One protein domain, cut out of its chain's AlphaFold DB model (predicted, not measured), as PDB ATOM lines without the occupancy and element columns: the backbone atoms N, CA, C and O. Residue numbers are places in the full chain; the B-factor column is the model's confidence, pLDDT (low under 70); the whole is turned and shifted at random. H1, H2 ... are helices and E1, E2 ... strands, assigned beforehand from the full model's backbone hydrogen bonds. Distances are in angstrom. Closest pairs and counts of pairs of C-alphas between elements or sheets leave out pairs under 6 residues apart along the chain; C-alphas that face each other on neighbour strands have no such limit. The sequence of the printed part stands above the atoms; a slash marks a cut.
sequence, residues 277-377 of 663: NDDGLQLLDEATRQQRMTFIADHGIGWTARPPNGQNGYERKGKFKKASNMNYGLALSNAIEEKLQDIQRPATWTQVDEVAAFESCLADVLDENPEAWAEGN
ATOM      1  N   ASN A 277     161.695 167.992 282.404       85.12
ATOM      2  CA  ASN A 277     163.007 168.434 282.873       85.12
ATOM      3  C   ASN A 277     163.057 169.971 282.824       85.12
ATOM      4  O   ASN A 277     163.239 170.556 281.752       85.12
ATOM      5  N   ASP A 278     162.888 170.644 283.962       81.69
ATOM      6  CA  ASP A 278     162.819 172.108 284.052       81.69
ATOM      7  C   ASP A 278     164.159 172.710 284.510       81.69
ATOM      8  O   ASP A 278     164.554 172.624 285.668       81.69
ATOM      9  N   ASP A 279     164.859 173.358 283.577       71.12
ATOM     10  CA  ASP A 279     166.119 174.074 283.833       71.12
ATOM     11  C   ASP A 279     165.931 175.405 284.587       71.12
ATOM     12  O   ASP A 279     166.876 175.950 285.157       71.12
ATOM     13  N   GLY A 280     164.736 175.986 284.504       67.38
ATOM     14  CA  GLY A 280     164.437 177.334 284.971       67.38
ATOM     15  C   GLY A 280     163.898 177.377 286.393       67.38
ATOM     16  O   GLY A 280     163.988 178.424 287.024       67.38
ATOM     17  N   LEU A 281     163.369 176.274 286.926       79.19
ATOM     18  CA  LEU A 281     162.649 176.294 288.199       79.19
ATOM     19  C   LEU A 281     163.491 176.843 289.363       79.19
ATOM     20  O   LEU A 281     162.999 177.661 290.143       79.19
ATOM     21  N   GLN A 282     164.775 176.478 289.435       78.88
ATOM     22  CA  GLN A 282     165.698 176.999 290.453       78.88
ATOM     23  C   GLN A 282     166.146 178.453 290.183       78.88
ATOM     24  O   GLN A 282     166.532 179.164 291.109       78.88
ATOM     25  N   LEU A 283     166.059 178.927 288.934       76.56
ATOM     26  CA  LEU A 283     166.480 180.271 288.506       76.56
ATOM     27  C   LEU A 283     165.359 181.322 288.567       76.56
ATOM     28  O   LEU A 283     165.648 182.517 288.559       76.56
ATOM     29  N   LEU A 284     164.098 180.887 288.596       79.25
ATOM     30  CA  LEU A 284     162.927 181.763 288.657       79.25
ATOM     31  C   LEU A 284     162.784 182.444 290.022       79.25
ATOM     32  O   LEU A 284     163.232 181.932 291.050       79.25
ATOM     33  N   ASP A 285     162.103 183.588 290.025       84.88
ATOM     34  CA  ASP A 285     161.626 184.235 291.241       84.88
ATOM     35  C   ASP A 285     160.574 183.369 291.952       84.88
ATOM     36  O   ASP A 285     159.865 182.575 291.330       84.88
ATOM     37  N   GLU A 286     160.456 183.536 293.269       84.31
ATOM     38  CA  GLU A 286     159.615 182.673 294.108       84.31
ATOM     39  C   GLU A 286     158.140 182.667 293.674       84.31
ATOM     40  O   GLU A 286     157.496 181.618 293.665       84.31
ATOM     41  N   ALA A 287     157.611 183.817 293.241       84.06
ATOM     42  CA  ALA A 287     156.220 183.927 292.812       84.06
ATOM     43  C   ALA A 287     155.957 183.145 291.513       84.06
ATOM     44  O   ALA A 287     155.024 182.339 291.460       84.06
ATOM     45  N   THR A 288     156.788 183.330 290.481       84.19
ATOM     46  CA  THR A 288     156.653 182.597 289.209       84.19
ATOM     47  C   THR A 288     156.936 181.104 289.379       84.19
ATOM     48  O   THR A 288     156.248 180.264 288.793       84.19
ATOM     49  N   ARG A 289     157.912 180.749 290.224       85.62
ATOM     50  CA  ARG A 289     158.221 179.359 290.575       85.62
ATOM     51  C   ARG A 289     157.006 178.666 291.178       85.62
ATOM     52  O   ARG A 289     156.611 177.605 290.702       85.62
ATOM     53  N   GLN A 290     156.375 179.282 292.175       85.12
ATOM     54  CA  GLN A 290     155.226 178.690 292.852       85.12
ATOM     55  C   GLN A 290     154.018 178.542 291.917       85.12
ATOM     56  O   GLN A 290     153.306 177.538 291.989       85.12
ATOM     57  N   GLN A 291     153.814 179.484 290.988       83.38
ATOM     58  CA  GLN A 291     152.804 179.349 289.931       83.38
ATOM     59  C   GLN A 291     153.075 178.135 289.037       83.38
ATOM     60  O   GLN A 291     152.164 177.344 288.784       83.38
ATOM     61  N   ARG A 292     154.327 177.942 288.603       83.19
ATOM     62  CA  ARG A 292     154.712 176.796 287.770       83.19
ATOM     63  C   ARG A 292     154.580 175.466 288.518       83.19
ATOM     64  O   ARG A 292     153.998 174.537 287.971       83.19
ATOM     65  N   MET A 293     155.028 175.386 289.771       83.69
ATOM     66  CA  MET A 293     154.860 174.182 290.602       83.69
ATOM     67  C   MET A 293     153.383 173.852 290.833       83.69
ATOM     68  O   MET A 293     152.980 172.695 290.752       83.69
ATOM     69  N   THR A 294     152.550 174.871 291.062       82.38
ATOM     70  CA  THR A 294     151.098 174.689 291.213       82.38
ATOM     71  C   THR A 294     150.486 174.108 289.942       82.38
ATOM     72  O   THR A 294     149.709 173.160 290.024       82.38
ATOM     73  N   PHE A 295     150.881 174.623 288.774       82.62
ATOM     74  CA  PHE A 295     150.442 174.102 287.482       82.62
ATOM     75  C   PHE A 295     150.853 172.638 287.281       82.62
ATOM     76  O   PHE A 295     150.008 171.812 286.948       82.62
ATOM     77  N   ILE A 296     152.124 172.305 287.514       83.12
ATOM     78  CA  ILE A 296     152.664 170.946 287.341       83.12
ATOM     79  C   ILE A 296     151.927 169.946 288.245       83.12
ATOM     80  O   ILE A 296     151.435 168.921 287.770       83.12
ATOM     81  N   ALA A 297     151.768 170.281 289.525       80.62
ATOM     82  CA  ALA A 297     151.078 169.429 290.488       80.62
ATOM     83  C   ALA A 297     149.566 169.306 290.207       80.62
ATOM     84  O   ALA A 297     148.979 168.254 290.449       80.62
ATOM     85  N   ASP A 298     148.916 170.335 289.653       75.06
ATOM     86  CA  ASP A 298     147.499 170.256 289.269       75.06
ATOM     87  C   ASP A 298     147.232 169.294 288.101       75.06
ATOM     88  O   ASP A 298     146.163 168.675 288.039       75.06
ATOM     89  N   HIS A 299     148.219 169.114 287.223       75.31
ATOM     90  CA  HIS A 299     148.157 168.187 286.091       75.31
ATOM     91  C   HIS A 299     148.773 166.812 286.404       75.31
ATOM     92  O   HIS A 299     148.792 165.950 285.530       75.31
ATOM     93  N   GLY A 300     149.263 166.587 287.631       76.44
ATOM     94  CA  GLY A 300     149.884 165.318 288.027       76.44
ATOM     95  C   GLY A 300     151.162 164.996 287.245       76.44
ATOM     96  O   GLY A 300     151.425 163.833 286.952       76.44
ATOM     97  N   ILE A 301     151.925 166.021 286.863       85.06
ATOM     98  CA  ILE A 301     153.121 165.882 286.030       85.06
ATOM     99  C   ILE A 301     154.342 165.590 286.911       85.06
ATOM    100  O   ILE A 301     154.597 166.316 287.872       85.06
ATOM    101  N   GLY A 302     155.119 164.562 286.559       87.38
ATOM    102  CA  GLY A 302     156.432 164.325 287.157       87.38
ATOM    103  C   GLY A 302     157.441 165.347 286.647       87.38
ATOM    104  O   GLY A 302     157.460 165.671 285.457       87.38
ATOM    105  N   TRP A 303     158.294 165.873 287.523       89.31
ATOM    106  CA  TRP A 303     159.284 166.866 287.122       89.31
ATOM    107  C   TRP A 303     160.609 166.726 287.859       89.31
ATOM    108  O   TRP A 303     160.684 166.198 288.964       89.31
ATOM    109  N   THR A 304     161.662 167.224 287.215       89.06
ATOM    110  CA  THR A 304     163.013 167.351 287.771       89.06
ATOM    111  C   THR A 304     163.563 168.734 287.462       89.06
ATOM    112  O   THR A 304     163.296 169.286 286.394       89.06
ATOM    113  N   ALA A 305     164.343 169.299 288.377       86.88
ATOM    114  CA  ALA A 305     165.109 170.513 288.167       86.88
ATOM    115  C   ALA A 305     166.524 170.330 288.712       86.88
ATOM    116  O   ALA A 305     166.729 170.030 289.892       86.88
ATOM    117  N   ARG A 306     167.499 170.522 287.825       83.06
ATOM    118  CA  ARG A 306     168.919 170.432 288.160       83.06
ATOM    119  C   ARG A 306     169.438 171.718 288.821       83.06
ATOM    120  O   ARG A 306     168.895 172.797 288.553       83.06
ATOM    121  N   PRO A 307     170.540 171.636 289.582       80.94
ATOM    122  CA  PRO A 307     171.214 172.813 290.112       80.94
ATOM    123  C   PRO A 307     171.821 173.711 289.013       80.94
ATOM    124  O   PRO A 307     172.184 173.236 287.925       80.94
ATOM    125  N   PRO A 308     171.970 175.028 289.268       75.00
ATOM    126  CA  PRO A 308     172.638 175.937 288.348       75.00
ATOM    127  C   PRO A 308     174.117 175.578 288.169       75.00
ATOM    128  O   PRO A 308     174.815 175.228 289.117       75.00
ATOM    129  N   ASN A 309     174.627 175.730 286.945       75.19
ATOM    130  CA  ASN A 309     176.027 175.425 286.644       75.19
ATOM    131  C   ASN A 309     176.998 176.265 287.496       75.19
ATOM    132  O   ASN A 309     176.907 177.494 287.496       75.19
ATOM    133  N   GLY A 310     177.960 175.607 288.145       69.62
ATOM    134  CA  GLY A 310     178.974 176.235 288.990       69.62
ATOM    135  C   GLY A 310     178.485 176.624 290.389       69.62
ATOM    136  O   GLY A 310     179.247 177.234 291.139       69.62
ATOM    137  N   GLN A 311     177.243 176.293 290.755       67.06
ATOM    138  CA  GLN A 311     176.769 176.401 292.134       67.06
ATOM    139  C   GLN A 311     177.009 175.085 292.874       67.06
ATOM    140  O   GLN A 311     176.875 174.014 292.296       67.06
ATOM    141  N   ASN A 312     177.423 175.186 294.139       63.50
ATOM    142  CA  ASN A 312     177.683 174.065 295.053       63.50
ATOM    143  C   ASN A 312     178.647 172.968 294.543       63.50
ATOM    144  O   ASN A 312     178.682 171.867 295.069       63.50
ATOM    145  N   GLY A 313     179.499 173.281 293.561       66.12
ATOM    146  CA  GLY A 313     180.427 172.307 292.973       66.12
ATOM    147  C   GLY A 313     179.821 171.471 291.843       66.12
ATOM    148  O   GLY A 313     180.534 170.661 291.255       66.12
ATOM    149  N   TYR A 314     178.556 171.706 291.477       72.25
ATOM    150  CA  TYR A 314     177.946 171.100 290.303       72.25
ATOM    151  C   TYR A 314     178.533 171.691 289.017       72.25
ATOM    152  O   TYR A 314     178.297 172.853 288.663       72.25
ATOM    153  N   GLU A 315     179.281 170.871 288.285       69.88
ATOM    154  CA  GLU A 315     179.755 171.190 286.946       69.88
ATOM    155  C   GLU A 315     178.895 170.472 285.905       69.88
ATOM    156  O   GLU A 315     178.795 169.243 285.869       69.88
ATOM    157  N   ARG A 316     178.249 171.250 285.033       68.06
ATOM    158  CA  ARG A 316     177.378 170.712 283.991       68.06
ATOM    159  C   ARG A 316     178.207 169.946 282.961       68.06
ATOM    160  O   ARG A 316     178.779 170.549 282.051       68.06
ATOM    161  N   LYS A 317     178.145 168.617 283.028       60.31
ATOM    162  CA  LYS A 317     178.666 167.732 281.983       60.31
ATOM    163  C   LYS A 317     177.860 167.900 280.686       60.31
ATOM    164  O   LYS A 317     176.626 167.914 280.698       60.31
ATOM    165  N   GLY A 318     178.563 168.048 279.562       56.44
ATOM    166  CA  GLY A 318     177.985 168.120 278.217       56.44
ATOM    167  C   GLY A 318     177.914 169.524 277.596       56.44
ATOM    168  O   GLY A 318     177.581 170.529 278.235       56.44
ATOM    169  N   LYS A 319     178.178 169.579 276.281       54.25
ATOM    170  CA  LYS A 319     178.194 170.815 275.470       54.25
ATOM    171  C   LYS A 319     176.801 171.456 275.322       54.25
ATOM    172  O   LYS A 319     176.700 172.662 275.091       54.25
ATOM    173  N   PHE A 320     175.722 170.687 275.503       60.03
ATOM    174  CA  PHE A 320     174.342 171.123 275.261       60.03
ATOM    175  C   PHE A 320     173.500 171.207 276.539       60.03
ATOM    176  O   PHE A 320     173.348 170.228 277.268       60.03
ATOM    177  N   LYS A 321     172.869 172.371 276.774       68.56
ATOM    178  CA  LYS A 321     172.037 172.615 277.968       68.56
ATOM    179  C   LYS A 321     170.863 171.637 278.094       68.56
ATOM    180  O   LYS A 321     170.716 171.054 279.162       68.56
ATOM    181  N   LYS A 322     170.088 171.445 277.014       73.81
ATOM    182  CA  LYS A 322     168.881 170.594 276.983       73.81
ATOM    183  C   LYS A 322     169.219 169.120 277.222       73.81
ATOM    184  O   LYS A 322     168.656 168.517 278.122       73.81
ATOM    185  N   ALA A 323     170.186 168.579 276.474       71.25
ATOM    186  CA  ALA A 323     170.632 167.192 276.626       71.25
ATOM    187  C   ALA A 323     171.138 166.912 278.046       71.25
ATOM    188  O   ALA A 323     170.718 165.955 278.675       71.25
ATOM    189  N   SER A 324     171.959 167.810 278.593       74.06
ATOM    190  CA  SER A 324     172.457 167.676 279.962       74.06
ATOM    191  C   SER A 324     171.338 167.734 281.017       74.06
ATOM    192  O   SER A 324     171.424 167.050 282.029       74.06
ATOM    193  N   ASN A 325     170.271 168.513 280.792       79.88
ATOM    194  CA  ASN A 325     169.122 168.543 281.703       79.88
ATOM    195  C   ASN A 325     168.322 167.232 281.660       79.88
ATOM    196  O   ASN A 325     167.957 166.689 282.697       79.88
ATOM    197  N   MET A 326     168.095 166.700 280.456       80.25
ATOM    198  CA  MET A 326     167.424 165.410 280.282       80.25
ATOM    199  C   MET A 326     168.244 164.277 280.900       80.25
ATOM    200  O   MET A 326     167.700 163.504 281.678       80.25
ATOM    201  N   ASN A 327     169.555 164.226 280.644       83.06
ATOM    202  CA  ASN A 327     170.440 163.211 281.221       83.06
ATOM    203  C   ASN A 327     170.426 163.242 282.751       83.06
ATOM    204  O   ASN A 327     170.423 162.189 283.374       83.06
ATOM    205  N   TYR A 328     170.371 164.433 283.355       84.00
ATOM    206  CA  TYR A 328     170.259 164.573 284.806       84.00
ATOM    207  C   TYR A 328     168.957 163.965 285.344       84.00
ATOM    208  O   TYR A 328     168.984 163.177 286.285       84.00
ATOM    209  N   GLY A 329     167.817 164.282 284.720       85.75
ATOM    210  CA  GLY A 329     166.533 163.712 285.131       85.75
ATOM    211  C   GLY A 329     166.434 162.202 284.894       85.75
ATOM    212  O   GLY A 329     165.888 161.489 285.729       85.75
ATOM    213  N   LEU A 330     167.000 161.705 283.791       87.00
ATOM    214  CA  LEU A 330     167.059 160.274 283.483       87.00
ATOM    215  C   LEU A 330     167.973 159.514 284.453       87.00
ATOM    216  O   LEU A 330     167.614 158.427 284.892       87.00
ATOM    217  N   ALA A 331     169.113 160.093 284.840       86.19
ATOM    218  CA  ALA A 331     169.995 159.515 285.851       86.19
ATOM    219  C   ALA A 331     169.293 159.404 287.213       86.19
ATOM    220  O   ALA A 331     169.385 158.366 287.864       86.19
ATOM    221  N   LEU A 332     168.527 160.430 287.606       88.00
ATOM    222  CA  LEU A 332     167.722 160.392 288.828       88.00
ATOM    223  C   LEU A 332     166.655 159.288 288.770       88.00
ATOM    224  O   LEU A 332     166.479 158.553 289.738       88.00
ATOM    225  N   SER A 333     165.977 159.134 287.627       90.00
ATOM    226  CA  SER A 333     165.026 158.034 287.434       90.00
ATOM    227  C   SER A 333     165.706 156.666 287.521       90.00
ATOM    228  O   SER A 333     165.142 155.769 288.137       90.00
ATOM    229  N   ASN A 334     166.894 156.489 286.934       89.94
ATOM    230  CA  ASN A 334     167.639 155.228 287.009       89.94
ATOM    231  C   ASN A 334     168.023 154.878 288.453       89.94
ATOM    232  O   ASN A 334     167.823 153.741 288.865       89.94
ATOM    233  N   ALA A 335     168.493 155.856 289.235       89.06
ATOM    234  CA  ALA A 335     168.826 155.653 290.646       89.06
ATOM    235  C   ALA A 335     167.605 155.218 291.480       89.06
ATOM    236  O   ALA A 335     167.720 154.401 292.392       89.06
ATOM    237  N   ILE A 336     166.414 155.736 291.157       89.56
ATOM    238  CA  ILE A 336     165.170 155.308 291.812       89.56
ATOM    239  C   ILE A 336     164.784 153.890 291.389       89.56
ATOM    240  O   ILE A 336     164.396 153.092 292.241       89.56
ATOM    241  N   GLU A 337     164.882 153.559 290.098       89.25
ATOM    242  CA  GLU A 337     164.573 152.210 289.607       89.25
ATOM    243  C   GLU A 337     165.519 151.154 290.194       89.25
ATOM    244  O   GLU A 337     165.056 150.073 290.546       89.25
ATOM    245  N   GLU A 338     166.804 151.465 290.379       89.75
ATOM    246  CA  GLU A 338     167.767 150.572 291.039       89.75
ATOM    247  C   GLU A 338     167.317 150.231 292.471       89.75
ATOM    248  O   GLU A 338     167.166 149.060 292.819       89.75
ATOM    249  N   LYS A 339     166.947 151.241 293.269       89.19
ATOM    250  CA  LYS A 339     166.410 151.023 294.626       89.19
ATOM    251  C   LYS A 339     165.063 150.293 294.626       89.19
ATOM    252  O   LYS A 339     164.788 149.489 295.514       89.19
ATOM    253  N   LEU A 340     164.211 150.543 293.633       88.19
ATOM    254  CA  LEU A 340     162.930 149.848 293.475       88.19
ATOM    255  C   LEU A 340     163.081 148.377 293.071       88.19
ATOM    256  O   LEU A 340     162.159 147.584 293.300       88.19
ATOM    257  N   GLN A 341     164.191 147.999 292.438       87.50
ATOM    258  CA  GLN A 341     164.483 146.605 292.106       87.50
ATOM    259  C   GLN A 341     164.829 145.788 293.357       87.50
ATOM    260  O   GLN A 341     164.453 144.616 293.427       87.50
ATOM    261  N   ASP A 342     165.422 146.415 294.375       89.31
ATOM    262  CA  ASP A 342     165.758 145.767 295.649       89.31
ATOM    263  C   ASP A 342     164.528 145.442 296.521       89.31
ATOM    264  O   ASP A 342     164.591 144.604 297.430       89.31
ATOM    265  N   ILE A 343     163.378 146.067 296.248       88.56
ATOM    266  CA  ILE A 343     162.142 145.851 297.007       88.56
ATOM    267  C   ILE A 343     161.452 144.553 296.565       88.56
ATOM    268  O   ILE A 343     161.025 144.380 295.420       88.56
ATOM    269  N   GLN A 344     161.267 143.638 297.519       85.06
ATOM    270  CA  GLN A 344     160.535 142.393 297.292       85.06
ATOM    271  C   GLN A 344     159.030 142.648 297.156       85.06
ATOM    272  O   GLN A 344     158.396 143.171 298.069       85.06
ATOM    273  N   ARG A 345     158.451 142.198 296.037       86.25
ATOM    274  CA  ARG A 345     157.019 142.322 295.719       86.25
ATOM    275  C   ARG A 345     156.274 141.007 296.031       86.25
ATOM    276  O   ARG A 345     156.307 140.086 295.212       86.25
ATOM    277  N   PRO A 346     155.639 140.849 297.210       86.25
ATOM    278  CA  PRO A 346     154.826 139.673 297.541       86.25
ATOM    279  C   PRO A 346     153.548 139.581 296.689       86.25
ATOM    280  O   PRO A 346     153.085 140.559 296.122       86.25
ATOM    281  N   ALA A 347     152.897 138.413 296.659       80.56
ATOM    282  CA  ALA A 347     151.681 138.191 295.858       80.56
ATOM    283  C   ALA A 347     150.469 139.073 296.249       80.56
ATOM    284  O   ALA A 347     149.509 139.164 295.491       80.56
ATOM    285  N   THR A 348     150.495 139.704 297.426       81.31
ATOM    286  CA  THR A 348     149.473 140.656 297.891       81.31
ATOM    287  C   THR A 348     149.806 142.109 297.555       81.31
ATOM    288  O   THR A 348     149.106 142.997 298.031       81.31
ATOM    289  N   TRP A 349     150.880 142.359 296.801       79.50
ATOM    290  CA  TRP A 349     151.336 143.701 296.454       79.50
ATOM    291  C   TRP A 349     150.290 144.431 295.620       79.50
ATOM    292  O   TRP A 349     149.840 143.945 294.580       79.50
ATOM    293  N   THR A 350     149.886 145.597 296.101       79.25
ATOM    294  CA  THR A 350     148.908 146.444 295.432       79.25
ATOM    295  C   THR A 350     149.585 147.647 294.789       79.25
ATOM    296  O   THR A 350     150.709 148.011 295.119       79.25
ATOM    297  N   GLN A 351     148.865 148.336 293.902       70.38
ATOM    298  CA  GLN A 351     149.342 149.593 293.317       70.38
ATOM    299  C   GLN A 351     149.664 150.661 294.379       70.38
ATOM    300  O   GLN A 351     150.498 151.525 294.143       70.38
ATOM    301  N   VAL A 352     149.002 150.616 295.541       74.38
ATOM    302  CA  VAL A 352     149.254 151.552 296.647       74.38
ATOM    303  C   VAL A 352     150.619 151.284 297.271       74.38
ATOM    304  O   VAL A 352     151.351 152.227 297.552       74.38
ATOM    305  N   ASP A 353     150.973 150.007 297.430       79.19
ATOM    306  CA  ASP A 353     152.283 149.602 297.942       79.19
ATOM    307  C   ASP A 353     153.395 150.001 296.957       79.19
ATOM    308  O   ASP A 353     154.434 150.497 297.379       79.19
ATOM    309  N   GLU A 354     153.147 149.884 295.645       82.50
ATOM    310  CA  GLU A 354     154.084 150.335 294.603       82.50
ATOM    311  C   GLU A 354     154.298 151.859 294.636       82.50
ATOM    312  O   GLU A 354     155.433 152.321 294.529       82.50
ATOM    313  N   VAL A 355     153.232 152.652 294.814       81.75
ATOM    314  CA  VAL A 355     153.342 154.120 294.927       81.75
ATOM    315  C   VAL A 355     154.084 154.516 296.204       81.75
ATOM    316  O   VAL A 355     154.980 155.352 296.144       81.75
ATOM    317  N   ALA A 356     153.771 153.887 297.339       83.38
ATOM    318  CA  ALA A 356     154.451 154.161 298.604       83.38
ATOM    319  C   ALA A 356     155.941 153.779 298.557       83.38
ATOM    320  O   ALA A 356     156.787 154.506 299.075       83.38
ATOM    321  N   ALA A 357     156.270 152.659 297.906       87.00
ATOM    322  CA  ALA A 357     157.648 152.248 297.662       87.00
ATOM    323  C   ALA A 357     158.392 153.272 296.794       87.00
ATOM    324  O   ALA A 357     159.494 153.684 297.147       87.00
ATOM    325  N   PHE A 358     157.768 153.739 295.706       87.88
ATOM    326  CA  PHE A 358     158.335 154.780 294.849       87.88
ATOM    327  C   PHE A 358     158.580 156.088 295.611       87.88
ATOM    328  O   PHE A 358     159.665 156.651 295.504       87.88
ATOM    329  N   GLU A 359     157.615 156.557 296.409       87.12
ATOM    330  CA  GLU A 359     157.767 157.777 297.214       87.12
ATOM    331  C   GLU A 359     158.906 157.656 298.235       87.12
ATOM    332  O   GLU A 359     159.674 158.604 298.407       87.12
ATOM    333  N   SER A 360     159.062 156.487 298.867       88.25
ATOM    334  CA  SER A 360     160.181 156.217 299.777       88.25
ATOM    335  C   SER A 360     161.523 156.253 299.044       88.25
ATOM    336  O   SER A 360     162.434 156.949 299.481       88.25
ATOM    337  N   CYS A 361     161.645 155.556 297.910       89.94
ATOM    338  CA  CYS A 361     162.882 155.542 297.128       89.94
ATOM    339  C   CYS A 361     163.233 156.931 296.578       89.94
ATOM    340  O   CYS A 361     164.402 157.309 296.569       89.94
ATOM    341  N   LEU A 362     162.232 157.705 296.145       89.38
ATOM    342  CA  LEU A 362     162.422 159.084 295.699       89.38
ATOM    343  C   LEU A 362     162.981 159.952 296.834       89.38
ATOM    344  O   LEU A 362     163.935 160.690 296.604       89.38
ATOM    345  N   ALA A 363     162.430 159.843 298.046       89.12
ATOM    346  CA  ALA A 363     162.939 160.566 299.210       89.12
ATOM    347  C   ALA A 363     164.398 160.189 299.521       89.12
ATOM    348  O   ALA A 363     165.230 161.078 299.675       89.12
ATOM    349  N   ASP A 364     164.730 158.895 299.499       90.56
ATOM    350  CA  ASP A 364     166.096 158.423 299.760       90.56
ATOM    351  C   ASP A 364     167.107 158.950 298.722       90.56
ATOM    352  O   ASP A 364     168.232 159.308 299.064       90.56
ATOM    353  N   VAL A 365     166.735 159.001 297.437       88.75
ATOM    354  CA  VAL A 365     167.607 159.529 296.365       88.75
ATOM    355  C   VAL A 365     167.768 161.052 296.460       88.75
ATOM    356  O   VAL A 365     168.845 161.577 296.160       88.75
ATOM    357  N   LEU A 366     166.724 161.770 296.883       88.12
ATOM    358  CA  LEU A 366     166.785 163.216 297.123       88.12
ATOM    359  C   LEU A 366     167.619 163.561 298.364       88.12
ATOM    360  O   LEU A 366     168.325 164.567 298.352       88.12
ATOM    361  N   ASP A 367     167.607 162.716 299.396       88.81
ATOM    362  CA  ASP A 367     168.476 162.867 300.568       88.81
ATOM    363  C   ASP A 367     169.961 162.659 300.210       88.81
ATOM    364  O   ASP A 367     170.836 163.348 300.741       88.81
ATOM    365  N   GLU A 368     170.258 161.758 299.270       87.00
ATOM    366  CA  GLU A 368     171.606 161.564 298.711       87.00
ATOM    367  C   GLU A 368     172.040 162.719 297.795       87.00
ATOM    368  O   GLU A 368     173.225 163.050 297.733       87.00
ATOM    369  N   ASN A 369     171.086 163.359 297.112       83.38
ATOM    370  CA  ASN A 369     171.315 164.457 296.173       83.38
ATOM    371  C   ASN A 369     170.514 165.710 296.575       83.38
ATOM    372  O   ASN A 369     169.591 166.098 295.855       83.38
ATOM    373  N   PRO A 370     170.881 166.413 297.664       79.31
ATOM    374  CA  PRO A 370     170.085 167.520 298.212       79.31
ATOM    375  C   PRO A 370     169.961 168.737 297.275       79.31
ATOM    376  O   PRO A 370     169.162 169.643 297.509       79.31
ATOM    377  N   GLU A 371     170.774 168.790 296.222       79.62
ATOM    378  CA  GLU A 371     170.745 169.834 295.193       79.62
ATOM    379  C   GLU A 371     169.739 169.545 294.067       79.62
ATOM    380  O   GLU A 371     169.351 170.459 293.329       79.62
ATOM    381  N   ALA A 372     169.323 168.283 293.930       80.81
ATOM    382  CA  ALA A 372     168.327 167.840 292.969       80.81
ATOM    383  C   ALA A 372     166.934 168.188 293.486       80.81
ATOM    384  O   ALA A 372     166.588 167.872 294.622       80.81
ATOM    385  N   TRP A 373     166.103 168.818 292.659       87.12
ATOM    386  CA  TRP A 373     164.687 168.992 292.980       87.12
ATOM    387  C   TRP A 373     163.868 168.086 292.072       87.12
ATOM    388  O   TRP A 373     164.006 168.166 290.852       87.12
ATOM    389  N   ALA A 374     163.022 167.233 292.641       87.81
ATOM    390  CA  ALA A 374     162.121 166.383 291.873       87.81
ATOM    391  C   ALA A 374     160.846 166.075 292.659       87.81
ATOM    392  O   ALA A 374     160.870 166.002 293.886       87.81
ATOM    393  N   GLU A 375     159.737 165.882 291.949       86.12
ATOM    394  CA  GLU A 375     158.452 165.483 292.534       86.12
ATOM    395  C   GLU A 375     157.586 164.784 291.472       86.12
ATOM    396  O   GLU A 375     157.743 165.006 290.267       86.12
ATOM    397  N   GLY A 376     156.632 163.966 291.920       85.19
ATOM    398  CA  GLY A 376     155.711 163.234 291.051       85.19
ATOM    399  C   GLY A 376     156.323 161.980 290.421       85.19
ATOM    400  O   GLY A 376     157.413 161.539 290.780       85.19
ATOM    401  N   ASN A 377     155.595 161.369 289.482       84.94
ATOM    402  CA  ASN A 377     156.031 160.135 288.827       84.94
ATOM    403  C   ASN A 377     157.070 160.428 287.733       84.94
ATOM    404  O   ASN A 377     156.704 160.759 286.605       84.94
TER     405      ASN A 377
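This is residues 277 to 377 of the 663 residues of the protein "Glyco_trans_2-like domain-containing protein" of Monilinia fructigena (UniProt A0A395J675). A two-stranded antiparallel ribbon, E1 and E2, lies in the middle, with the crossed helices H2 and H3 to one side of it and H1 off to the other. Residues 346 to 352 stick out at one end. The printed part has 101 residues, with three named helices and two named strands in the order H1, E1, H2, H3, E2, and its class is mostly helix. It is only just compact, close to loose, with a radius of gyration of the C-alphas of 15.2 A, and elongated, spanning 46 by 30 by 21 A.

Find C-alpha 286 at (159.615, 182.673, 294.108); from there H1 runs to residue 298, 18.0 A away. E1 holds residues 302 to 305. Look next at C-alpha 321 at (172.037, 172.615, 277.968), where H2 begins; it runs 30.6 A to residue 341. H3, residues 351 to 368, measures 25.8 A. E2, residues 373 to 375, ends at C-alpha 375, (158.452, 165.483, 292.534).

Between the antiparallel E1 and E2, find N 303 and O 375 within hydrogen-bond range at 2.9 A, and N 305 and O 373 at 2.7 A. The closest C-alphas of E1 and H2 are those of Thr 304 and Gly 329, 5.7 A. H2 touches H3 with residues 332 to 340 alone, closest at the C-alphas of Ile 336 and Cys 361, 5.8 A; they run opposite ways at a steep tilt of 59 degrees. H1 is apart from H2 and H3. In H1, H2 and H3 every O i to N i+4 pair is within hydrogen-bond range.

The C-alphas farthest apart, Asp 285 and Ala 347, are 47.3 A apart. The printed part has no cut. The link from E1 to H2, 15 residues, is long. pLDDT is under 70 at residues 280, 310 to 313 and 315 to 321.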